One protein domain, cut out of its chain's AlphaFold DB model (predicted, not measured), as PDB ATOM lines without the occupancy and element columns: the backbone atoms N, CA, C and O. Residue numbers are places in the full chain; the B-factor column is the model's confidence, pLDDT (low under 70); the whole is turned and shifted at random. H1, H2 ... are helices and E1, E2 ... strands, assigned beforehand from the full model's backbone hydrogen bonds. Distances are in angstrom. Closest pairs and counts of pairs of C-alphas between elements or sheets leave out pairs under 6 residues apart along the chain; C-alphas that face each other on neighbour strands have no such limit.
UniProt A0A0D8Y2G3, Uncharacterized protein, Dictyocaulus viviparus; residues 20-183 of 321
ATOM      1  N   SER A  20      17.035  16.640 -38.782       60.88
ATOM      2  CA  SER A  20      16.540  15.638 -39.730       60.88
ATOM      3  C   SER A  20      17.725  14.999 -40.419       60.88
ATOM      4  O   SER A  20      18.557  15.709 -40.983       60.88
ATOM      5  N   ASP A  21      17.771  13.672 -40.384       61.94
ATOM      6  CA  ASP A  21      18.513  12.898 -41.374       61.94
ATOM      7  C   ASP A  21      17.646  12.765 -42.636       61.94
ATOM      8  O   ASP A  21      16.437  13.023 -42.602       61.94
ATOM      9  N   SER A  22      18.276  12.432 -43.750       61.81
ATOM     10  CA  SER A  22      17.631  12.283 -45.058       61.81
ATOM     11  C   SER A  22      18.122  11.040 -45.804       61.81
ATOM     12  O   SER A  22      17.954  10.921 -47.012       61.81
ATOM     13  N   SER A  23      18.755  10.113 -45.079       59.41
ATOM     14  CA  SER A  23      19.105   8.797 -45.600       59.41
ATOM     15  C   SER A  23      17.926   7.828 -45.503       59.41
ATOM     16  O   SER A  23      17.314   7.703 -44.446       59.41
ATOM     17  N   ASP A  24      17.663   7.122 -46.605       60.09
ATOM     18  CA  ASP A  24      16.660   6.058 -46.704       60.09
ATOM     19  C   ASP A  24      17.346   4.731 -47.047       60.09
ATOM     20  O   ASP A  24      18.355   4.696 -47.760       60.09
ATOM     21  N   VAL A  25      16.819   3.628 -46.512       57.06
ATOM     22  CA  VAL A  25      17.360   2.280 -46.718       57.06
ATOM     23  C   VAL A  25      16.257   1.370 -47.233       57.06
ATOM     24  O   VAL A  25      15.240   1.180 -46.567       57.06
ATOM     25  N   HIS A  26      16.494   0.757 -48.389       59.47
ATOM     26  CA  HIS A  26      15.615  -0.249 -48.968       59.47
ATOM     27  C   HIS A  26      16.339  -1.592 -49.029       59.47
ATOM     28  O   HIS A  26      17.394  -1.730 -49.656       59.47
ATOM     29  N   ARG A  27      15.752  -2.598 -48.378       51.81
ATOM     30  CA  ARG A  27      16.183  -3.991 -48.496       51.81
ATOM     31  C   ARG A  27      15.460  -4.627 -49.677       51.81
ATOM     32  O   ARG A  27      14.235  -4.583 -49.738       51.81
ATOM     33  N   LEU A  28      16.223  -5.201 -50.601       59.06
ATOM     34  CA  LEU A  28      15.709  -5.805 -51.824       59.06
ATOM     35  C   LEU A  28      16.200  -7.250 -51.932       59.06
ATOM     36  O   LEU A  28      17.395  -7.526 -51.817       59.06
ATOM     37  N   GLU A  29      15.272  -8.172 -52.166       56.75
ATOM     38  CA  GLU A  29      15.551  -9.606 -52.287       56.75
ATOM     39  C   GLU A  29      15.269 -10.079 -53.721       56.75
ATOM     40  O   GLU A  29      14.225  -9.749 -54.275       56.75
ATOM     41  N   ASN A  30      16.179 -10.875 -54.306       53.12
ATOM     42  CA  ASN A  30      16.038 -11.542 -55.615       53.12
ATOM     43  C   ASN A  30      15.955 -10.636 -56.863       53.12
ATOM     44  O   ASN A  30      14.961 -10.668 -57.590       53.12
ATOM     45  N   PHE A  31      17.030  -9.910 -57.206       56.81
ATOM     46  CA  PHE A  31      17.073  -9.125 -58.454       56.81
ATOM     47  C   PHE A  31      18.359  -9.310 -59.266       56.81
ATOM     48  O   PHE A  31      19.463  -9.278 -58.727       56.81
ATOM     49  N   PHE A  32      18.200  -9.436 -60.590       53.12
ATOM     50  CA  PHE A  32      19.296  -9.599 -61.554       53.12
ATOM     51  C   PHE A  32      19.666  -8.298 -62.301       53.12
ATOM     52  O   PHE A  32      20.766  -8.221 -62.843       53.12
ATOM     53  N   ASN A  33      18.797  -7.272 -62.330       62.34
ATOM     54  CA  ASN A  33      19.003  -6.039 -63.112       62.34
ATOM     55  C   ASN A  33      18.624  -4.757 -62.335       62.34
ATOM     56  O   ASN A  33      17.639  -4.738 -61.601       62.34
ATOM     57  N   VAL A  34      19.403  -3.682 -62.509       65.19
ATOM     58  CA  VAL A  34      19.296  -2.403 -61.772       65.19
ATOM     59  C   VAL A  34      18.073  -1.585 -62.202       65.19
ATOM     60  O   VAL A  34      17.460  -0.908 -61.383       65.19
ATOM     61  N   SER A  35      17.673  -1.674 -63.471       65.94
ATOM     62  CA  SER A  35      16.481  -0.991 -63.995       65.94
ATOM     63  C   SER A  35      15.191  -1.504 -63.352       65.94
ATOM     64  O   SER A  35      14.375  -0.704 -62.905       65.94
ATOM     65  N   SER A  36      15.053  -2.824 -63.202       63.94
ATOM     66  CA  SER A  36      13.904  -3.453 -62.531       63.94
ATOM     67  C   SER A  36      13.802  -3.073 -61.050       63.94
ATOM     68  O   SER A  36      12.713  -3.045 -60.488       63.94
ATOM     69  N   ILE A  37      14.930  -2.746 -60.413       66.81
ATOM     70  CA  ILE A  37      14.974  -2.296 -59.017       66.81
ATOM     71  C   ILE A  37      14.395  -0.884 -58.872       66.81
ATOM     72  O   ILE A  37      13.626  -0.624 -57.950       66.81
ATOM     73  N   LEU A  38      14.737   0.028 -59.786       66.06
ATOM     74  CA  LEU A  38      14.270   1.415 -59.733       66.06
ATOM     75  C   LEU A  38      12.755   1.547 -59.948       66.06
ATOM     76  O   LEU A  38      12.161   2.510 -59.462       66.06
ATOM     77  N   GLU A  39      12.141   0.588 -60.647       68.62
ATOM     78  CA  GLU A  39      10.689   0.511 -60.863       68.62
ATOM     79  C   GLU A  39       9.911   0.042 -59.627       68.62
ATOM     80  O   GLU A  39       8.738   0.381 -59.484       68.62
ATOM     81  N   LEU A  40      10.557  -0.706 -58.726       69.75
ATOM     82  CA  LEU A  40       9.960  -1.182 -57.472       69.75
ATOM     83  C   LEU A  40      10.045  -0.156 -56.339       69.75
ATOM     84  O   LEU A  40       9.403  -0.327 -55.302       69.75
ATOM     85  N   LEU A  41      10.839   0.902 -56.517       73.62
ATOM     86  CA  LEU A  41      10.927   1.975 -55.540       73.62
ATOM     87  C   LEU A  41       9.646   2.825 -55.566       73.62
ATOM     88  O   LEU A  41       9.071   3.044 -56.638       73.62
ATOM     89  N   PRO A  42       9.192   3.330 -54.404       77.12
ATOM     90  CA  PRO A  42       8.017   4.189 -54.345       77.12
ATOM     91  C   PRO A  42       8.198   5.407 -55.253       77.12
ATOM     92  O   PRO A  42       9.297   5.926 -55.382       77.12
ATOM     93  N   LYS A  43       7.133   5.891 -55.890       81.69
ATOM     94  CA  LYS A  43       7.190   7.164 -56.638       81.69
ATOM     95  C   LYS A  43       6.888   8.370 -55.752       81.69
ATOM     96  O   LYS A  43       7.303   9.478 -56.062       81.69
ATOM     97  N   GLU A  44       6.184   8.124 -54.656       85.31
ATOM     98  CA  GLU A  44       5.764   9.119 -53.677       85.31
ATOM     99  C   GLU A  44       6.671   9.047 -52.449       85.31
ATOM    100  O   GLU A  44       7.061   7.956 -52.019       85.31
ATOM    101  N   CYS A  45       6.978  10.198 -51.864       85.06
ATOM    102  CA  CYS A  45       7.702  10.272 -50.602       85.06
ATOM    103  C   CYS A  45       6.725  10.187 -49.435       85.06
ATOM    104  O   CYS A  45       5.641  10.763 -49.498       85.06
ATOM    105  N   VAL A  46       7.124   9.533 -48.344       82.44
ATOM    106  CA  VAL A  46       6.322   9.479 -47.114       82.44
ATOM    107  C   VAL A  46       7.111  10.078 -45.960       82.44
ATOM    108  O   VAL A  46       8.189   9.590 -45.625       82.44
ATOM    109  N   LYS A  47       6.574  11.117 -45.313       77.50
ATOM    110  CA  LYS A  47       7.174  11.711 -44.109       77.50
ATOM    111  C   LYS A  47       6.092  12.025 -43.086       77.50
ATOM    112  O   LYS A  47       5.080  12.621 -43.418       77.50
ATOM    113  N   ASN A  48       6.302  11.610 -41.836       80.56
ATOM    114  CA  ASN A  48       5.342  11.781 -40.734       80.56
ATOM    115  C   ASN A  48       3.921  11.251 -41.038       80.56
ATOM    116  O   ASN A  48       2.949  11.731 -40.465       80.56
ATOM    117  N   GLY A  49       3.798  10.258 -41.926       82.06
ATOM    118  CA  GLY A  49       2.512   9.698 -42.358       82.06
ATOM    119  C   GLY A  49       1.843  10.436 -43.522       82.06
ATOM    120  O   GLY A  49       0.859   9.929 -44.056       82.06
ATOM    121  N   GLU A  50       2.380  11.577 -43.957       85.62
ATOM    122  CA  GLU A  50       1.918  12.304 -45.142       85.62
ATOM    123  C   GLU A  50       2.656  11.830 -46.396       85.62
ATOM    124  O   GLU A  50       3.831  11.457 -46.333       85.62
ATOM    125  N   LYS A  51       1.949  11.834 -47.530       89.88
ATOM    126  CA  LYS A  51       2.467  11.442 -48.843       89.88
ATOM    127  C   LYS A  51       2.673  12.674 -49.713       89.88
ATOM    128  O   LYS A  51       1.785  13.518 -49.771       89.88
ATOM    129  N   TYR A  52       3.793  12.719 -50.423       88.69
ATOM    130  CA  TYR A  52       4.167  13.821 -51.307       88.69
ATOM    131  C   TYR A  52       4.518  13.298 -52.695       88.69
ATOM    132  O   TYR A  52       5.141  12.239 -52.830       88.69
ATOM    133  N   GLN A  53       4.122  14.044 -53.721       91.12
ATOM    134  CA  GLN A  53       4.378  13.706 -55.117       91.12
ATOM    135  C   GLN A  53       5.805  14.062 -55.534       91.12
ATOM    136  O   GLN A  53       6.458  14.925 -54.946       91.12
ATOM    137  N   GLU A  54       6.295  13.414 -56.589       90.50
ATOM    138  CA  GLU A  54       7.611  13.716 -57.148       90.50
ATOM    139  C   GLU A  54       7.732  15.206 -57.517       90.50
ATOM    140  O   GLU A  54       6.907  15.760 -58.244       90.50
ATOM    141  N   GLY A  55       8.790  15.857 -57.031       88.69
ATOM    142  CA  GLY A  55       9.063  17.273 -57.266       88.69
ATOM    143  C   GLY A  55       8.349  18.224 -56.306       88.69
ATOM    144  O   GLY A  55       8.679  19.412 -56.302       88.69
ATOM    145  N   GLU A  56       7.430  17.725 -55.479       91.44
ATOM    146  CA  GLU A  56       6.713  18.519 -54.487       91.44
ATOM    147  C   GLU A  56       7.656  19.002 -53.378       91.44
ATOM    148  O   GLU A  56       8.472  18.244 -52.841       91.44
ATOM    149  N   GLU A  57       7.543  20.287 -53.038       92.06
ATOM    150  CA  GLU A  57       8.264  20.902 -51.929       92.06
ATOM    151  C   GLU A  57       7.343  21.015 -50.721       92.06
ATOM    152  O   GLU A  57       6.250  21.572 -50.808       92.06
ATOM    153  N   PHE A  58       7.801  20.509 -49.581       90.75
ATOM    154  CA  PHE A  58       7.013  20.463 -48.358       90.75
ATOM    155  C   PHE A  58       7.850  20.848 -47.138       90.75
ATOM    156  O   PHE A  58       9.084  20.829 -47.153       90.75
ATOM    157  N   GLN A  59       7.173  21.232 -46.061       88.31
ATOM    158  CA  GLN A  59       7.801  21.692 -44.828       88.31
ATOM    159  C   GLN A  59       7.439  20.756 -43.681       88.31
ATOM    160  O   GLN A  59       6.282  20.404 -43.495       88.31
ATOM    161  N   SER A  60       8.428  20.417 -42.858       84.94
ATOM    162  CA  SER A  60       8.195  19.757 -41.574       84.94
ATOM    163  C   SER A  60       9.060  20.434 -40.513       84.94
ATOM    164  O   SER A  60      10.291  20.364 -40.561       84.94
ATOM    165  N   GLY A  61       8.419  21.109 -39.557       87.25
ATOM    166  CA  GLY A  61       9.101  21.976 -38.593       87.25
ATOM    167  C   GLY A  61       9.774  23.162 -39.289       87.25
ATOM    168  O   GLY A  61       9.169  23.799 -40.147       87.25
ATOM    169  N   HIS A  62      11.038  23.437 -38.964       88.62
ATOM    170  CA  HIS A  62      11.820  24.511 -39.596       88.62
ATOM    171  C   HIS A  62      12.616  24.053 -40.821       88.62
ATOM    172  O   HIS A  62      13.474  24.790 -41.310       88.62
ATOM    173  N   LEU A  63      12.380  22.835 -41.310       87.19
ATOM    174  CA  LEU A  63      13.107  22.254 -42.434       87.19
ATOM    175  C   LEU A  63      12.212  22.169 -43.667       87.19
ATOM    176  O   LEU A  63      11.026  21.839 -43.579       87.19
ATOM    177  N   ARG A  64      12.812  22.469 -44.817       90.44
ATOM    178  CA  ARG A  64      12.190  22.404 -46.138       90.44
ATOM    179  C   ARG A  64      12.743  21.209 -46.896       90.44
ATOM    180  O   ARG A  64      13.961  21.029 -46.969       90.44
ATOM    181  N   TYR A  65      11.840  20.427 -47.457       88.38
ATOM    182  CA  TYR A  65      12.118  19.188 -48.156       88.38
ATOM    183  C   TYR A  65      11.615  19.268 -49.587       88.38
ATOM    184  O   TYR A  65      10.684  20.016 -49.886       88.38
ATOM    185  N   LYS A  66      12.213  18.456 -50.449       90.44
ATOM    186  CA  LYS A  66      11.755  18.232 -51.812       90.44
ATOM    187  C   LYS A  66      11.692  16.745 -52.078       90.44
ATOM    188  O   LYS A  66      12.696  16.049 -51.919       90.44
ATOM    189  N   CYS A  67      10.519  16.259 -52.457       88.06
ATOM    190  CA  CYS A  67      10.373  14.873 -52.859       88.06
ATOM    191  C   CYS A  67      11.062  14.657 -54.210       88.06
ATOM    192  O   CYS A  67      10.881  15.436 -55.148       88.06
ATOM    193  N   GLN A  68      11.880  13.617 -54.307       84.12
ATOM    194  CA  GLN A  68      12.565  13.227 -55.530       84.12
ATOM    195  C   GLN A  68      11.981  11.931 -56.090       84.12
ATOM    196  O   GLN A  68      11.113  11.286 -55.503       84.12
ATOM    197  N   LYS A  69      12.493  11.543 -57.259       82.50
ATOM    198  CA  LYS A  69      12.225  10.236 -57.856       82.50
ATOM    199  C   LYS A  69      12.590   9.127 -56.886       82.50
ATOM    200  O   LYS A  69      13.563   9.246 -56.148       82.50
ATOM    201  N   HIS A  70      11.872   8.015 -56.990       79.94
ATOM    202  CA  HIS A  70      12.120   6.816 -56.192       79.94
ATOM    203  C   HIS A  70      11.820   6.990 -54.691       79.94
ATOM    204  O   HIS A  70      12.374   6.264 -53.870       79.94
ATOM    205  N   GLY A  71      10.939   7.939 -54.337       75.38
ATOM    206  CA  GLY A  71      10.313   8.012 -53.012       75.38
ATOM    207  C   GLY A  71      11.224   8.555 -51.917       75.38
ATOM    208  O   GLY A  71      10.841   8.577 -50.749       75.38
ATOM    209  N   VAL A  72      12.413   9.012 -52.304       80.25
ATOM    210  CA  VAL A  72      13.391   9.650 -51.426       80.25
ATOM    211  C   VAL A  72      13.226  11.160 -51.479       80.25
ATOM    212  O   VAL A  72      12.863  11.723 -52.511       80.25
ATOM    213  N   TYR A  73      13.515  11.847 -50.380       83.56
ATOM    214  CA  TYR A  73      13.427  13.306 -50.305       83.56
ATOM    215  C   TYR A  73      14.783  13.943 -49.990       83.56
ATOM    216  O   TYR A  73      15.588  13.413 -49.225       83.56
ATOM    217  N   THR A  74      15.030  15.130 -50.545       83.56
ATOM    218  CA  THR A  74      16.185  15.970 -50.201       83.56
ATOM    219  C   THR A  74      15.795  17.092 -49.260       83.56
ATOM    220  O   THR A  74      14.664  17.572 -49.271       83.56
ATOM    221  N   ILE A  75      16.740  17.518 -48.422       86.00
ATOM    222  CA  ILE A  75      16.584  18.718 -47.599       86.00
ATOM    223  C   ILE A  75      17.082  19.904 -48.424       86.00
ATOM    224  O   ILE A  75      18.263  19.970 -48.751       86.00
ATOM    225  N   GLU A  76      16.195  20.842 -48.744       89.31
ATOM    226  CA  GLU A  76      16.520  22.041 -49.532       89.31
ATOM    227  C   GLU A  76      17.041  23.185 -48.650       89.31
ATOM    228  O   GLU A  76      17.791  24.061 -49.087       89.31
ATOM    229  N   GLY A  77      16.651  23.197 -47.374       88.06
ATOM    230  CA  GLY A  77      17.127  24.184 -46.416       88.06
ATOM    231  C   GLY A  77      16.204  24.347 -45.225       88.06
ATOM    232  O   GLY A  77      15.470  23.433 -44.858       88.06
ATOM    233  N   CYS A  78      16.249  25.529 -44.625       90.00
ATOM    234  CA  CYS A  78      15.457  25.853 -43.450       90.00
ATOM    235  C   CYS A  78      14.458  26.972 -43.759       90.00
ATOM    236  O   CYS A  78      14.568  27.652 -44.786       90.00
ATOM    237  N   ILE A  79      13.489  27.172 -42.878       90.06
ATOM    238  CA  ILE A  79      12.552  28.294 -42.907       90.06
ATOM    239  C   ILE A  79      12.431  28.882 -41.505       90.06
ATOM    240  O   ILE A  79      12.345  28.150 -40.520       90.06
ATOM    241  N   THR A  80      12.486  30.208 -41.417       89.12
ATOM    242  CA  THR A  80      12.343  30.912 -40.141       89.12
ATOM    243  C   THR A  80      10.889  31.091 -39.739       89.12
ATOM    244  O   THR A  80      10.003  31.074 -40.592       89.12
ATOM    245  N   ASP A  81      10.651  31.390 -38.463       85.50
ATOM    246  CA  ASP A  81       9.324  31.780 -37.960       85.50
ATOM    247  C   ASP A  81       8.736  32.994 -38.687       85.50
ATOM    248  O   ASP A  81       7.524  33.144 -38.835       85.50
ATOM    249  N   LYS A  82       9.609  33.838 -39.241       83.25
ATOM    250  CA  LYS A  82       9.243  34.983 -40.086       83.25
ATOM    251  C   LYS A  82       9.017  34.593 -41.549       83.25
ATOM    252  O   LYS A  82       9.029  35.458 -42.421       83.25
ATOM    253  N   LYS A  83       8.852  33.297 -41.829       88.44
ATOM    254  CA  LYS A  83       8.655  32.703 -43.159       88.44
ATOM    255  C   LYS A  83       9.781  33.015 -44.150       88.44
ATOM    256  O   LYS A  83       9.568  33.001 -45.361       88.44
ATOM    257  N   LYS A  84      10.996  33.297 -43.661       90.62
ATOM    258  CA  LYS A  84      12.161  33.512 -44.529       90.62
ATOM    259  C   LYS A  84      12.818  32.175 -44.839       90.62
ATOM    260  O   LYS A  84      13.251  31.463 -43.937       90.62
ATOM    261  N   ASN A  85      12.946  31.880 -46.123       93.25
ATOM    262  CA  ASN A  85      13.656  30.710 -46.616       93.25
ATOM    263  C   ASN A  85      15.169  30.900 -46.484       93.25
ATOM    264  O   ASN A  85      15.715  31.892 -46.965       93.25
ATOM    265  N   LEU A  86      15.831  29.933 -45.856       90.00
ATOM    266  CA  LEU A  86      17.282  29.861 -45.709       90.00
ATOM    267  C   LEU A  86      17.816  28.685 -46.523       90.00
ATOM    268  O   LEU A  86      17.240  27.590 -46.497       90.00
ATOM    269  N   LYS A  87      18.925  28.898 -47.225       92.25
ATOM    270  CA  LYS A  87      19.711  27.820 -47.830       92.25
ATOM    271  C   LYS A  87      20.529  27.105 -46.758       92.25
ATOM    272  O   LYS A  87      20.862  27.673 -45.719       92.25
ATOM    273  N   ILE A  88      20.893  25.854 -47.015       87.81
ATOM    274  CA  ILE A  88      21.827  25.126 -46.151       87.81
ATOM    275  C   ILE A  88      23.148  25.896 -46.080       87.81
ATOM    276  O   ILE A  88      23.696  26.262 -47.113       87.81
ATOM    277  N   GLY A  89      23.662  26.145 -44.880       84.94
ATOM    278  CA  GLY A  89      24.844  26.970 -44.603       84.94
ATOM    279  C   GLY A  89      24.546  28.460 -44.411       84.94
ATOM    280  O   GLY A  89      25.433  29.208 -44.004       84.94
ATOM    281  N   GLU A  90      23.318  28.908 -44.681       86.69
ATOM    282  CA  GLU A  90      22.948  30.314 -44.566       86.69
ATOM    283  C   GLU A  90      22.733  30.730 -43.106       86.69
ATOM    284  O   GLU A  90      22.177  29.995 -42.280       86.69
ATOM    285  N   ILE A  91      23.178  31.950 -42.810       87.88
ATOM    286  CA  ILE A  91      23.036  32.599 -41.514       87.88
ATOM    287  C   ILE A  91      22.457  33.987 -41.756       87.88
ATOM    288  O   ILE A  91      23.024  34.773 -42.513       87.88
ATOM    289  N   VAL A  92      21.348  34.299 -41.093       91.12
ATOM    290  CA  VAL A  92      20.659  35.588 -41.221       91.12
ATOM    291  C   VAL A  92      20.317  36.107 -39.834       91.12
ATOM    292  O   VAL A  92      19.950  35.334 -38.956       91.12
ATOM    293  N   VAL A  93      20.400  37.419 -39.640       89.94
ATOM    294  CA  VAL A  93      19.929  38.090 -38.424       89.94
ATOM    295  C   VAL A  93      18.670  38.887 -38.764       89.94
ATOM    296  O   VAL A  93      18.680  39.651 -39.726       89.94
ATOM    297  N   ILE A  94      17.583  38.694 -38.011       87.12
ATOM    298  CA  ILE A  94      16.333  39.462 -38.159       87.12
ATOM    299  C   ILE A  94      15.790  39.789 -36.770       87.12
ATOM    300  O   ILE A  94      15.492  38.875 -36.004       87.12
ATOM    301  N   ASP A  95      15.604  41.075 -36.476       87.12
ATOM    302  CA  ASP A  95      15.150  41.617 -35.186       87.12
ATOM    303  C   ASP A  95      15.876  40.992 -33.991       87.12
ATOM    304  O   ASP A  95      15.258  40.362 -33.137       87.12
ATOM    305  N   ASN A  96      17.206  41.138 -33.946       85.00
ATOM    306  CA  ASN A  96      18.020  40.667 -32.821       85.00
ATOM    307  C   ASN A  96      17.949  39.145 -32.588       85.00
ATOM    308  O   ASN A  96      18.244  38.652 -31.502       85.00
ATOM    309  N   VAL A  97      17.581  38.377 -33.619       85.31
ATOM    310  CA  VAL A  97      17.629  36.912 -33.618       85.31
ATOM    311  C   VAL A  97      18.461  36.437 -34.797       85.31
ATOM    312  O   VAL A  97      18.183  36.764 -35.950       85.31
ATOM    313  N   LYS A  98      19.500  35.657 -34.504       83.12
ATOM    314  CA  LYS A  98      20.356  34.993 -35.481       83.12
ATOM    315  C   LYS A  98      19.811  33.606 -35.796       83.12
ATOM    316  O   LYS A  98      19.805  32.729 -34.937       83.12
ATOM    317  N   PHE A  99      19.422  33.411 -37.044       85.31
ATOM    318  CA  PHE A  99      18.954  32.156 -37.610       85.31
ATOM    319  C   PHE A  99      20.097  31.470 -38.354       85.31
ATOM    320  O   PHE A  99      20.795  32.110 -39.143       85.31
ATOM    321  N   GLN A 100      20.302  30.180 -38.101       83.19
ATOM    322  CA  GLN A 100      21.379  29.387 -38.690       83.19
ATOM    323  C   GLN A 100      20.810  28.084 -39.250       83.19
ATOM    324  O   GLN A 100      20.188  27.314 -38.518       83.19
ATOM    325  N   CYS A 101      21.057  27.827 -40.534       86.81
ATOM    326  CA  CYS A 101      20.753  26.555 -41.181       86.81
ATOM    327  C   CYS A 101      22.070  25.818 -41.432       86.81
ATOM    328  O   CYS A 101      22.850  26.215 -42.290       86.81
ATOM    329  N   MET A 102      22.378  24.786 -40.656       84.38
ATOM    330  CA  MET A 102      23.697  24.144 -40.628       84.38
ATOM    331  C   MET A 102      23.599  22.698 -41.113       84.38
ATOM    332  O   MET A 102      22.643  22.012 -40.775       84.38
ATOM    333  N   ALA A 103      24.592  22.200 -41.852       79.94
ATOM    334  CA  ALA A 103      24.639  20.800 -42.283       79.94
ATOM    335  C   ALA A 103      25.856  20.061 -41.728       79.94
ATOM    336  O   ALA A 103      26.974  20.579 -41.769       79.94
ATOM    337  N   LYS A 104      25.630  18.833 -41.257       77.56
ATOM    338  CA  LYS A 104      26.674  17.890 -40.853       77.56
ATOM    339  C   LYS A 104      26.378  16.514 -41.447       77.56
ATOM    340  O   LYS A 104      25.367  15.903 -41.095       77.56
ATOM    341  N   GLY A 105      27.266  16.009 -42.301       72.12
ATOM    342  CA  GLY A 105      27.014  14.778 -43.055       72.12
ATOM    343  C   GLY A 105      25.720  14.898 -43.864       72.12
ATOM    344  O   GLY A 105      25.555  15.865 -44.599       72.12
ATOM    345  N   ASN A 106      24.784  13.968 -43.654       70.69
ATOM    346  CA  ASN A 106      23.463  13.947 -44.301       70.69
ATOM    347  C   ASN A 106      22.355  14.589 -43.443       70.69
ATOM    348  O   ASN A 106      21.169  14.485 -43.760       70.69
ATOM    349  N   SER A 107      22.725  15.208 -42.318       74.94
ATOM    350  CA  SER A 107      21.787  15.848 -41.400       74.94
ATOM    351  C   SER A 107      21.824  17.368 -41.533       74.94
ATOM    352  O   SER A 107      22.901  17.971 -41.571       74.94
ATOM    353  N   VAL A 108      20.647  17.995 -41.507       81.19
ATOM    354  CA  VAL A 108      20.489  19.457 -41.439       81.19
ATOM    355  C   VAL A 108      19.906  19.850 -40.084       81.19
ATOM    356  O   VAL A 108      19.037  19.168 -39.539       81.19
ATOM    357  N   PHE A 109      20.422  20.949 -39.542       83.44
ATOM    358  CA  PHE A 109      20.114  21.492 -38.230       83.44
ATOM    359  C   PHE A 109      19.680  22.942 -38.365       83.44
ATOM    360  O   PHE A 109      20.366  23.754 -38.988       83.44
ATOM    361  N   TYR A 110      18.577  23.271 -37.710       84.56
ATOM    362  CA  TYR A 110      18.107  24.638 -37.575       84.56
ATOM    363  C   TYR A 110      18.376  25.161 -36.164       84.56
ATOM    364  O   TYR A 110      18.213  24.428 -35.185       84.56
ATOM    365  N   ARG A 111      18.819  26.417 -36.052       83.88
ATOM    366  CA  ARG A 111      19.043  27.079 -34.764       83.88
ATOM    367  C   ARG A 111      18.679  28.551 -34.819       83.88
ATOM    368  O   ARG A 111      19.093  29.267 -35.730       83.88
ATOM    369  N   GLU A 112      18.033  29.005 -33.757       85.38
ATOM    370  CA  GLU A 112      17.776  30.412 -33.474       85.38
ATOM    371  C   GLU A 112      18.583  30.858 -32.252       85.38
ATOM    372  O   GLU A 112      18.861  30.071 -31.340       85.38
ATOM    373  N   THR A 113      19.040  32.106 -32.223       82.38
ATOM    374  CA  THR A 113      19.791  32.651 -31.085       82.38
ATOM    375  C   THR A 113      19.570  34.151 -30.967       82.38
ATOM    376  O   THR A 113      19.944  34.901 -31.865       82.38
ATOM    377  N   VAL A 114      18.996  34.592 -29.849       86.56
ATOM    378  CA  VAL A 114      18.817  36.019 -29.546       86.56
ATOM    379  C   VAL A 114      20.182  36.682 -29.321       86.56
ATOM    380  O   VAL A 114      21.037  36.127 -28.627       86.56
ATOM    381  N   CYS A 115      20.400  37.852 -29.916       85.50
ATOM    382  CA  CYS A 115      21.670  38.575 -29.941       85.50
ATOM    383  C   CYS A 115      21.450  40.085 -30.131       85.50
ATOM    384  O   CYS A 115      20.402  40.491 -30.611       85.50
ATOM    385  N   GLY A 116      22.419  40.934 -29.779       78.75
ATOM    386  CA  GLY A 116      22.312  42.386 -30.019       78.75
ATOM    387  C   GLY A 116      21.335  43.140 -29.100       78.75
ATOM    388  O   GLY A 116      20.962  44.272 -29.398       78.75
ATOM    389  N   ILE A 117      20.934  42.537 -27.977       83.44
ATOM    390  CA  ILE A 117      20.204  43.204 -26.885       83.44
ATOM    391  C   ILE A 117      21.073  43.261 -25.624       83.44
ATOM    392  O   ILE A 117      21.996  42.464 -25.468       83.44
ATOM    393  N   LEU A 118      20.780  44.198 -24.716       79.94
ATOM    394  CA  LEU A 118      21.514  44.357 -23.456       79.94
ATOM    395  C   LEU A 118      21.554  43.035 -22.672       79.94
ATOM    396  O   LEU A 118      20.513  42.490 -22.320       79.94
ATOM    397  N   GLY A 119      22.763  42.536 -22.394       78.19
ATOM    398  CA  GLY A 119      22.990  41.259 -21.702       78.19
ATOM    399  C   GLY A 119      23.222  40.051 -22.620       78.19
ATOM    400  O   GLY A 119      23.689  39.017 -22.143       78.19
ATOM    401  N   GLN A 120      22.990  40.186 -23.928       80.50
ATOM    402  CA  GLN A 120      23.280  39.166 -24.935       80.50
ATOM    403  C   GLN A 120      24.518  39.553 -25.758       80.50
ATOM    404  O   GLN A 120      24.835  40.736 -25.891       80.50
ATOM    405  N   PRO A 121      25.232  38.573 -26.340       85.69
ATOM    406  CA  PRO A 121      26.343  38.867 -27.233       85.69
ATOM    407  C   PRO A 121      25.859  39.562 -28.510       85.69
ATOM    408  O   PRO A 121      24.731  39.353 -28.968       85.69
ATOM    409  N   ASP A 122      26.753  40.325 -29.135       88.19
ATOM    410  CA  ASP A 122      26.528  40.856 -30.479       88.19
ATOM    411  C   ASP A 122      26.277  39.713 -31.467       88.19
ATOM    412  O   ASP A 122      26.906  38.650 -31.391       88.19
ATOM    413  N   CYS A 123      25.394  39.933 -32.438       84.75
ATOM    414  CA  CYS A 123      25.029  38.908 -33.417       84.75
ATOM    415  C   CYS A 123      26.224  38.393 -34.235       84.75
ATOM    416  O   CYS A 123      26.251  37.218 -34.618       84.75
ATOM    417  N   ASP A 124      27.246  39.222 -34.440       87.69
ATOM    418  CA  ASP A 124      28.479  38.837 -35.133       87.69
ATOM    419  C   ASP A 124      29.342  37.872 -34.313       87.69
ATOM    420  O   ASP A 124      30.010  37.002 -34.872       87.69
ATOM    421  N   LYS A 125      29.273  37.966 -32.980       84.56
ATOM    422  CA  LYS A 125      30.041  37.127 -32.046       84.56
ATOM    423  C   LYS A 125      29.384  35.772 -31.787       84.56
ATOM    424  O   LYS A 125      30.033  34.861 -31.279       84.56
ATOM    425  N   VAL A 126      28.111  35.605 -32.146       82.00
ATOM    426  CA  VAL A 126      27.410  34.321 -32.017       82.00
ATOM    427  C   VAL A 126      27.915  33.345 -33.083       82.00
ATOM    428  O   VAL A 126      27.466  33.365 -34.226       82.00
ATOM    429  N   GLY A 127      28.861  32.484 -32.724       78.88
ATOM    430  CA  GLY A 127      29.382  31.448 -33.616       78.88
ATOM    431  C   GLY A 127      28.449  30.246 -33.811       78.88
ATOM    432  O   GLY A 127      27.361  30.151 -33.228       78.88
ATOM    433  N   LEU A 128      28.922  29.292 -34.619       77.94
ATOM    434  CA  LEU A 128      28.364  27.938 -34.671       77.94
ATOM    435  C   LEU A 128      28.471  27.280 -33.279       77.94
ATOM    436  O   LEU A 128      29.411  27.588 -32.539       77.94
ATOM    437  N   PRO A 129      27.553  26.370 -32.906       75.31
ATOM    438  CA  PRO A 129      27.650  25.633 -31.644       75.31
ATOM    439  C   PRO A 129      29.007  24.917 -31.516       75.31
ATOM    440  O   PRO A 129      29.464  24.306 -32.480       75.31
ATOM    441  N   SER A 130      29.632  24.935 -30.332       70.12
ATOM    442  CA  SER A 130      30.915  24.245 -30.088       70.12
ATOM    443  C   SER A 130      30.840  22.762 -30.452       70.12
ATOM    444  O   SER A 130      31.638  22.287 -31.255       70.12
ATOM    445  N   GLY A 131      29.780  22.084 -30.002       67.94
ATOM    446  CA  GLY A 131      29.524  20.683 -30.337       67.94
ATOM    447  C   GLY A 131      29.319  20.428 -31.834       67.94
ATOM    448  O   GLY A 131      29.603  19.331 -32.296       67.94
ATOM    449  N   PHE A 132      28.887  21.423 -32.619       67.94
ATOM    450  CA  PHE A 132      28.799  21.306 -34.080       67.94
ATOM    451  C   PHE A 132      30.182  21.426 -34.741       67.94
ATOM    452  O   PHE A 132      30.489  20.679 -35.667       67.94
ATOM    453  N   ASN A 133      31.038  22.322 -34.245       69.81
ATOM    454  CA  ASN A 133      32.407  22.471 -34.745       69.81
ATOM    455  C   ASN A 133      33.265  21.240 -34.420       69.81
ATOM    456  O   ASN A 133      33.951  20.720 -35.295       69.81
ATOM    457  N   GLU A 134      33.178  20.731 -33.191       63.59
ATOM    458  CA  GLU A 134      33.850  19.494 -32.767       63.59
ATOM    459  C   GLU A 134      33.386  18.299 -33.600       63.59
ATOM    460  O   GLU A 134      34.183  17.505 -34.096       63.59
ATOM    461  N   ALA A 135      32.077  18.210 -33.820       65.19
ATOM    462  CA  ALA A 135      31.459  17.200 -34.652       65.19
ATOM    463  C   ALA A 135      31.953  17.235 -36.105       65.19
ATOM    464  O   ALA A 135      32.192  16.167 -36.656       65.19
ATOM    465  N   LYS A 136      32.104  18.423 -36.703       67.81
ATOM    466  CA  LYS A 136      32.611  18.607 -38.071       67.81
ATOM    467  C   LYS A 136      34.093  18.239 -38.201       67.81
ATOM    468  O   LYS A 136      34.518  17.697 -39.215       67.81
ATOM    469  N   ASN A 137      34.886  18.506 -37.168       63.88
ATOM    470  CA  ASN A 137      36.311  18.172 -37.164       63.88
ATOM    471  C   ASN A 137      36.562  16.659 -37.007       63.88
ATOM    472  O   ASN A 137      37.610  16.166 -37.414       63.88
ATOM    473  N   ASN A 138      35.590  15.923 -36.463       60.94
ATOM    474  CA  ASN A 138      35.653  14.480 -36.233       60.94
ATOM    475  C   ASN A 138      35.014  13.637 -37.360       60.94
ATOM    476  O   ASN A 138      34.769  12.450 -37.152       60.94
ATOM    477  N   ASP A 139      34.748  14.203 -38.545       54.59
ATOM    478  CA  ASP A 139      34.019  13.567 -39.666       54.59
ATOM    479  C   ASP A 139      34.745  12.375 -40.354       54.59
ATOM    480  O   ASP A 139      34.443  12.012 -41.491       54.59
ATOM    481  N   LYS A 140      35.638  11.664 -39.654       47.31
ATOM    482  CA  LYS A 140      36.005  10.281 -40.003       47.31
ATOM    483  C   LYS A 140      34.921   9.315 -39.516       47.31
ATOM    484  O   LYS A 140      35.157   8.491 -38.637       47.31
ATOM    485  N   ILE A 141      33.723   9.392 -40.089       48.53
ATOM    486  CA  ILE A 141      32.789   8.261 -40.037       48.53
ATOM    487  C   ILE A 141      33.018   7.455 -41.316       48.53
ATOM    488  O   ILE A 141      32.308   7.594 -42.311       48.53
ATOM    489  N   GLU A 142      34.072   6.637 -41.287       44.62
ATOM    490  CA  GLU A 142      34.216   5.506 -42.202       44.62
ATOM    491  C   GLU A 142      33.032   4.570 -41.982       44.62
ATOM    492  O   GLU A 142      32.816   4.045 -40.885       44.62
ATOM    493  N   LEU A 143      32.257   4.335 -43.034       45.56
ATOM    494  CA  LEU A 143      31.346   3.208 -43.022       45.56
ATOM    495  C   LEU A 143      32.148   1.928 -43.090       45.56
ATOM    496  O   LEU A 143      32.758   1.615 -44.106       45.56
ATOM    497  N   LYS A 144      32.062   1.160 -42.010       43.44
ATOM    498  CA  LYS A 144      32.460  -0.245 -41.950       43.44
ATOM    499  C   LYS A 144      31.464  -1.128 -42.716       43.44
ATOM    500  O   LYS A 144      30.881  -2.044 -42.150       43.44
ATOM    501  N   GLY A 145      31.240  -0.818 -43.989       49.22
ATOM    502  CA  GLY A 145      30.477  -1.625 -44.937       49.22
ATOM    503  C   GLY A 145      31.158  -1.516 -46.294       49.22
ATOM    504  O   GLY A 145      31.483  -0.410 -46.729       49.22
ATOM    505  N   LYS A 146      31.452  -2.651 -46.930       47.75
ATOM    506  CA  LYS A 146      32.157  -2.703 -48.215       47.75
ATOM    507  C   LYS A 146      31.239  -2.093 -49.280       47.75
ATOM    508  O   LYS A 146      30.353  -2.770 -49.778       47.75
ATOM    509  N   GLN A 147      31.404  -0.805 -49.585       54.31
ATOM    510  CA  GLN A 147      30.636  -0.148 -50.644       54.31
ATOM    511  C   GLN A 147      30.945  -0.826 -51.979       54.31
ATOM    512  O   GLN A 147      32.106  -0.909 -52.385       54.31
ATOM    513  N   ILE A 148      29.906  -1.311 -52.652       59.72
ATOM    514  CA  ILE A 148      30.027  -1.936 -53.968       59.72
ATOM    515  C   ILE A 148      29.553  -0.915 -55.003       59.72
ATOM    516  O   ILE A 148      28.423  -0.428 -54.942       59.72
ATOM    517  N   ASN A 149      30.419  -0.578 -55.959       57.75
ATOM    518  CA  ASN A 149      30.055   0.285 -57.079       57.75
ATOM    519  C   ASN A 149      29.267  -0.528 -58.109       57.75
ATOM    520  O   ASN A 149      29.846  -1.303 -58.869       57.75
ATOM    521  N   ILE A 150      27.949  -0.338 -58.134       65.00
ATOM    522  CA  ILE A 150      27.075  -0.902 -59.165       65.00
ATOM    523  C   ILE A 150      26.862   0.173 -60.246       65.00
ATOM    524  O   ILE A 150      26.315   1.236 -59.940       65.00
ATOM    525  N   PRO A 151      27.290  -0.056 -61.501       64.25
ATOM    526  CA  PRO A 151      27.068   0.893 -62.587       64.25
ATOM    527  C   PRO A 151      25.567   1.068 -62.870       64.25
ATOM    528  O   PRO A 151      24.817   0.096 -62.907       64.25
ATOM    529  N   GLY A 152      25.133   2.317 -63.075       66.56
ATOM    530  CA  GLY A 152      23.742   2.660 -63.404       66.56
ATOM    531  C   GLY A 152      22.860   3.105 -62.229       66.56
ATOM    532  O   GLY A 152      21.693   3.422 -62.451       66.56
ATOM    533  N   LEU A 153      23.384   3.177 -61.000       67.38
ATOM    534  CA  LEU A 153      22.639   3.733 -59.863       67.38
ATOM    535  C   LEU A 153      22.477   5.268 -59.965       67.38
ATOM    536  O   LEU A 153      23.431   5.959 -60.341       67.38
ATOM    537  N   PRO A 154      21.302   5.830 -59.606       68.50
ATOM    538  CA  PRO A 154      21.101   7.277 -59.550       68.50
ATOM    539  C   PRO A 154      21.999   7.954 -58.504       68.50
ATOM    540  O   PRO A 154      22.459   7.334 -57.542       68.50
ATOM    541  N   ARG A 155      22.231   9.265 -58.660       69.12
ATOM    542  CA  ARG A 155      23.066  10.044 -57.728       69.12
ATOM    543  C   ARG A 155      22.548   9.913 -56.291       69.12
ATOM    544  O   ARG A 155      21.359  10.079 -56.045       69.12
ATOM    545  N   GLY A 156      23.460   9.648 -55.357       64.56
ATOM    546  CA  GLY A 156      23.147   9.469 -53.939       64.56
ATOM    547  C   GLY A 156      22.845   8.027 -53.525       64.56
ATOM    548  O   GLY A 156      22.855   7.747 -52.334       64.56
ATOM    549  N   TRP A 157      22.644   7.091 -54.456       68.00
ATOM    550  CA  TRP A 157      22.402   5.685 -54.125       68.00
ATOM    551  C   TRP A 157      23.698   4.874 -54.065       68.00
ATOM    552  O   TRP A 157      24.533   4.954 -54.966       68.00
ATOM    553  N   THR A 158      23.853   4.057 -53.026       69.50
ATOM    554  CA  THR A 158      24.962   3.106 -52.882       69.50
ATOM    555  C   THR A 158      24.462   1.738 -52.417       69.50
ATOM    556  O   THR A 158      23.487   1.638 -51.675       69.50
ATOM    557  N   ALA A 159      25.133   0.669 -52.854       62.72
ATOM    558  CA  ALA A 159      24.890  -0.684 -52.362       62.72
ATOM    559  C   ALA A 159      25.852  -0.993 -51.208       62.72
ATOM    560  O   ALA A 159      27.066  -0.800 -51.340       62.72
ATOM    561  N   VAL A 160      25.305  -1.425 -50.070       60.00
ATOM    562  CA  VAL A 160      26.063  -1.559 -48.809       60.00
ATOM    563  C   VAL A 160      26.301  -3.017 -48.404       60.00
ATOM    564  O   VAL A 160      27.247  -3.276 -47.666       60.00
ATOM    565  N   ASP A 161      25.503  -3.965 -48.900       56.28
ATOM    566  CA  ASP A 161      25.635  -5.382 -48.542       56.28
ATOM    567  C   ASP A 161      25.173  -6.307 -49.679       56.28
ATOM    568  O   ASP A 161      24.229  -5.964 -50.397       56.28
ATOM    569  N   GLU A 162      25.834  -7.457 -49.822       56.12
ATOM    570  CA  GLU A 162      25.489  -8.550 -50.740       56.12
ATOM    571  C   GLU A 162      25.489  -9.865 -49.947       56.12
ATOM    572  O   GLU A 162      26.539 -10.460 -49.705       56.12
ATOM    573  N   SER A 163      24.310 -10.324 -49.521       56.59
ATOM    574  CA  SER A 163      24.173 -11.612 -48.840       56.59
ATOM    575  C   SER A 163      23.877 -12.703 -49.868       56.59
ATOM    576  O   SER A 163      22.805 -12.683 -50.482       56.59
ATOM    577  N   LEU A 164      24.794 -13.659 -50.036       53.16
ATOM    578  CA  LEU A 164      24.527 -14.914 -50.739       53.16
ATOM    579  C   LEU A 164      23.941 -15.922 -49.745       53.16
ATOM    580  O   LEU A 164      24.639 -16.376 -48.841       53.16
ATOM    581  N   GLN A 165      22.670 -16.280 -49.907       52.91
ATOM    582  CA  GLN A 165      22.017 -17.311 -49.105       52.91
ATOM    583  C   GLN A 165      21.717 -18.527 -49.983       52.91
ATOM    584  O   GLN A 165      21.023 -18.417 -50.991       52.91
ATOM    585  N   GLU A 166      22.262 -19.694 -49.640       47.62
ATOM    586  CA  GLU A 166      21.923 -20.951 -50.318       47.62
ATOM    587  C   GLU A 166      20.482 -21.355 -50.001       47.62
ATOM    588  O   GLU A 166      20.072 -21.336 -48.840       47.62
ATOM    589  N   ILE A 167      19.710 -21.728 -51.027       50.59
ATOM    590  CA  ILE A 167      18.364 -22.275 -50.828       50.59
ATOM    591  C   ILE A 167      18.513 -23.756 -50.440       50.59
ATOM    592  O   ILE A 167      18.965 -24.544 -51.284       50.59
ATOM    593  N   PRO A 168      18.110 -24.167 -49.220       45.19
ATOM    594  CA  PRO A 168      18.187 -25.562 -48.797       45.19
ATOM    595  C   PRO A 168      17.387 -26.455 -49.752       45.19
ATOM    596  O   PRO A 168      16.218 -26.187 -50.025       45.19
ATOM    597  N   GLY A 169      18.012 -27.509 -50.279       52.72
ATOM    598  CA  GLY A 169      17.367 -28.454 -51.201       52.72
ATOM    599  C   GLY A 169      17.360 -28.035 -52.676       52.72
ATOM    600  O   GLY A 169      16.842 -28.775 -53.510       52.72
ATOM    601  N   SER A 170      17.960 -26.896 -53.032       56.44
ATOM    602  CA  SER A 170      18.287 -26.586 -54.425       56.44
ATOM    603  C   SER A 170      19.763 -26.905 -54.672       56.44
ATOM    604  O   SER A 170      20.618 -26.499 -53.891       56.44
ATOM    605  N   ASN A 171      20.080 -27.636 -55.739       47.34
ATOM    606  CA  ASN A 171      21.457 -27.980 -56.108       47.34
ATOM    607  C   ASN A 171      22.252 -26.716 -56.505       47.34
ATOM    608  O   ASN A 171      22.384 -26.416 -57.690       47.34
ATOM    609  N   GLY A 172      22.737 -25.953 -55.522       53.12
ATOM    610  CA  GLY A 172      23.619 -24.801 -55.720       53.12
ATOM    611  C   GLY A 172      22.950 -23.521 -56.235       53.12
ATOM    612  O   GLY A 172      23.634 -22.693 -56.833       53.12
ATOM    613  N   LYS A 173      21.634 -23.315 -56.048       51.25
ATOM    614  CA  LYS A 173      21.036 -21.994 -56.329       51.25
ATOM    615  C   LYS A 173      21.196 -21.085 -55.110       51.25
ATOM    616  O   LYS A 173      20.735 -21.400 -54.012       51.25
ATOM    617  N   HIS A 174      21.826 -19.939 -55.336       56.28
ATOM    618  CA  HIS A 174      22.033 -18.904 -54.333       56.28
ATOM    619  C   HIS A 174      21.041 -17.756 -54.542       56.28
ATOM    620  O   HIS A 174      20.851 -17.281 -55.662       56.28
ATOM    621  N   VAL A 175      20.429 -17.297 -53.456       54.72
ATOM    622  CA  VAL A 175      19.693 -16.034 -53.380       54.72
ATOM    623  C   VAL A 175      20.693 -14.928 -53.094       54.72
ATOM    624  O   VAL A 175      21.438 -15.004 -52.121       54.72
ATOM    625  N   VAL A 176      20.698 -13.895 -53.932       56.81
ATOM    626  CA  VAL A 176      21.480 -12.679 -53.707       56.81
ATOM    627  C   VAL A 176      20.531 -11.607 -53.178       56.81
ATOM    628  O   VAL A 176      19.619 -11.174 -53.887       56.81
ATOM    629  N   SER A 177      20.728 -11.180 -51.931       58.44
ATOM    630  CA  SER A 177      20.040 -10.014 -51.359       58.44
ATOM    631  C   SER A 177      20.992  -8.821 -51.350       58.44
ATOM    632  O   SER A 177      22.158  -8.961 -50.974       58.44
ATOM    633  N   ARG A 178      20.509  -7.660 -51.810       62.78
ATOM    634  CA  ARG A 178      21.289  -6.416 -51.885       62.78
ATOM    635  C   ARG A 178      20.551  -5.295 -51.172       62.78
ATOM    636  O   ARG A 178      19.365  -5.073 -51.408       62.78
ATOM    637  N   THR A 179      21.263  -4.555 -50.326       64.69
ATOM    638  CA  THR A 179      20.688  -3.398 -49.619       64.69
ATOM    639  C   THR A 179      21.092  -2.102 -50.308       64.69
ATOM    640  O   THR A 179      22.286  -1.801 -50.414       64.69
ATOM    641  N   LEU A 180      20.097  -1.332 -50.754       62.97
ATOM    642  CA  LEU A 180      20.283  -0.004 -51.329       62.97
ATOM    643  C   LEU A 180      20.122   1.070 -50.254       62.97
ATOM    644  O   LEU A 180      19.127   1.104 -49.531       62.97
ATOM    645  N   MET A 181      21.095   1.971 -50.180       60.88
ATOM    646  CA  MET A 181      21.089   3.122 -49.284       60.88
ATOM    647  C   MET A 181      21.112   4.408 -50.105       60.88
ATOM    648  O   MET A 181      22.024   4.614 -50.905       60.88
ATOM    649  N   PHE A 182      20.146   5.294 -49.875       64.88
ATOM    650  CA  PHE A 182      20.172   6.650 -50.405       64.88
ATOM    651  C   PHE A 182      20.865   7.603 -49.430       64.88
ATOM    652  O   PHE A 182      20.660   7.571 -48.213       64.88
ATOM    653  N   ARG A 183      21.700   8.474 -49.985       65.50
ATOM    654  CA  ARG A 183      22.406   9.548 -49.302       65.50
ATOM    655  C   ARG A 183      22.292  10.818 -50.120       65.50
ATOM    656  O   ARG A 183      22.878  10.901 -51.203       65.50
TER     657      ARG A 183
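What this domain is: This is residues 20 to 183 of the 321 residues of an uncharacterized protein of Dictyocaulus viviparus (UniProt A0A0D8Y2G3). The model is a long rod in two parts: a small sandwich of two sheets, E4 E5 E6 E7 and E8 E9 E10, only partly face to face, makes one end, and a narrow ribbon of three antiparallel strands, E1 E12 E11, reaches to the other end. The short hairpin E2 and E3 lies by one end of E5, H1 sits between the ribbon and that hairpin along the chain, and H2 grazes the sandwich at E9, within a long loop path leading back to the ribbon. The printed part has 164 residues, with two named helices and twelve named strands in the order E1 H1 E2 E3 E4 E5 E6 E7 E8 E9 E10 H2 E11 E12, and its class is mostly strand. The four sheets, E1 E12 E11, E2 E3, E4 E5 E6 E7 and E8 E9 E10, are antiparallel. The whole is loose, with a radius of gyration of the C-alphas of 21.1 A, and spans 79 by 35 by 25 A.

How they stand to each other: E1, residues 24 to 29, is an edge strand beside E12, residues 174 to 182, at 167 degrees, with N 26 and O 180 at 2.9 A. On the other side of E12 is E11, residues 157 to 166, its hairpin partner, with N 165 and O 175 at 2.8 A. This sheet is only just strongly twisted, its C-alphas up to 4.0 A off the best plane. H1, residues 34 to 40, is not on it, but only just, with 4 pairs of C-alphas within 10 A. E2, residues 45 to 47, and E3, residues 50 to 52, form a hairpin with N 45 and O 52 at 2.9 A. The closest C-alphas of E2 and E5, residues 63 to 67, are those of Cys 45 and Cys 67, 5.8 A apart. E4, residues 57 to 60, E5, E6, residues 73 to 79, and E7, residues 85 to 87, form a meander, each strand the antiparallel neighbour of the one before. Pairs within hydrogen-bond range are N 58 and O 65 at 2.9 A for E4 and E5, N 64 and O 77 at 2.8 A for E5 and E6, and N 86 and O 78 at 2.8 A for E6 and E7. This sheet is strongly twisted, up to 4.9 A off its plane. E8, residues 91 to 94, E9, residues 97 to 104, and E10, residues 107 to 114, form a second meander, with N 99 and O 92 at 2.8 A and N 100 and O 111 at 2.8 A. The two meanders make a sandwich, two sheets face to face, with best planes 21 degrees apart; the closest C-alphas of E6 and E9 are Cys 78 and Cys 101, 5.8 A apart. H2, residues 130 to 137, only grazes the sheet E8 E9 E10 with residues 132 to 136; its closest C-alphas to E9 are Lys 136 and Lys 104, 6.6 A apart. E1 and E12 are apart from both sheets of the sandwich. In H2 every O i to N i+4 pair is within hydrogen-bond range, in H1 2 of 3.

Where its parts are: E1 begins at C-alpha 24, (16.660, 6.058, -46.704), and is 16.7 A long. H1 is 10.4 A long, E2 and E3 are 6.7 A each, E4 is 10.4 A, E5 13.1 A, E6 16.7 A and E7 6.8 A. E8 is 10.2 A, E9 22.3 A and E10 23.6 A, the last ending at C-alpha 114, (18.817, 36.019, -29.546). H2 is 10.8 A, E11 26.9 A and E12 25.9 A, ending at C-alpha 182, (20.172, 6.650, -50.405).

The domain as a whole: The C-alphas farthest apart are those of Leu 118 and Asn 171, 79.4 A. The printed part has no cut. The links E10 to H2, 15 residues, and H2 to E11, 19 residues, are long. The mean pLDDT of the printed part is 73.1, and residues 20 to 40 and 131 to 183 hold the 74 residues under 70.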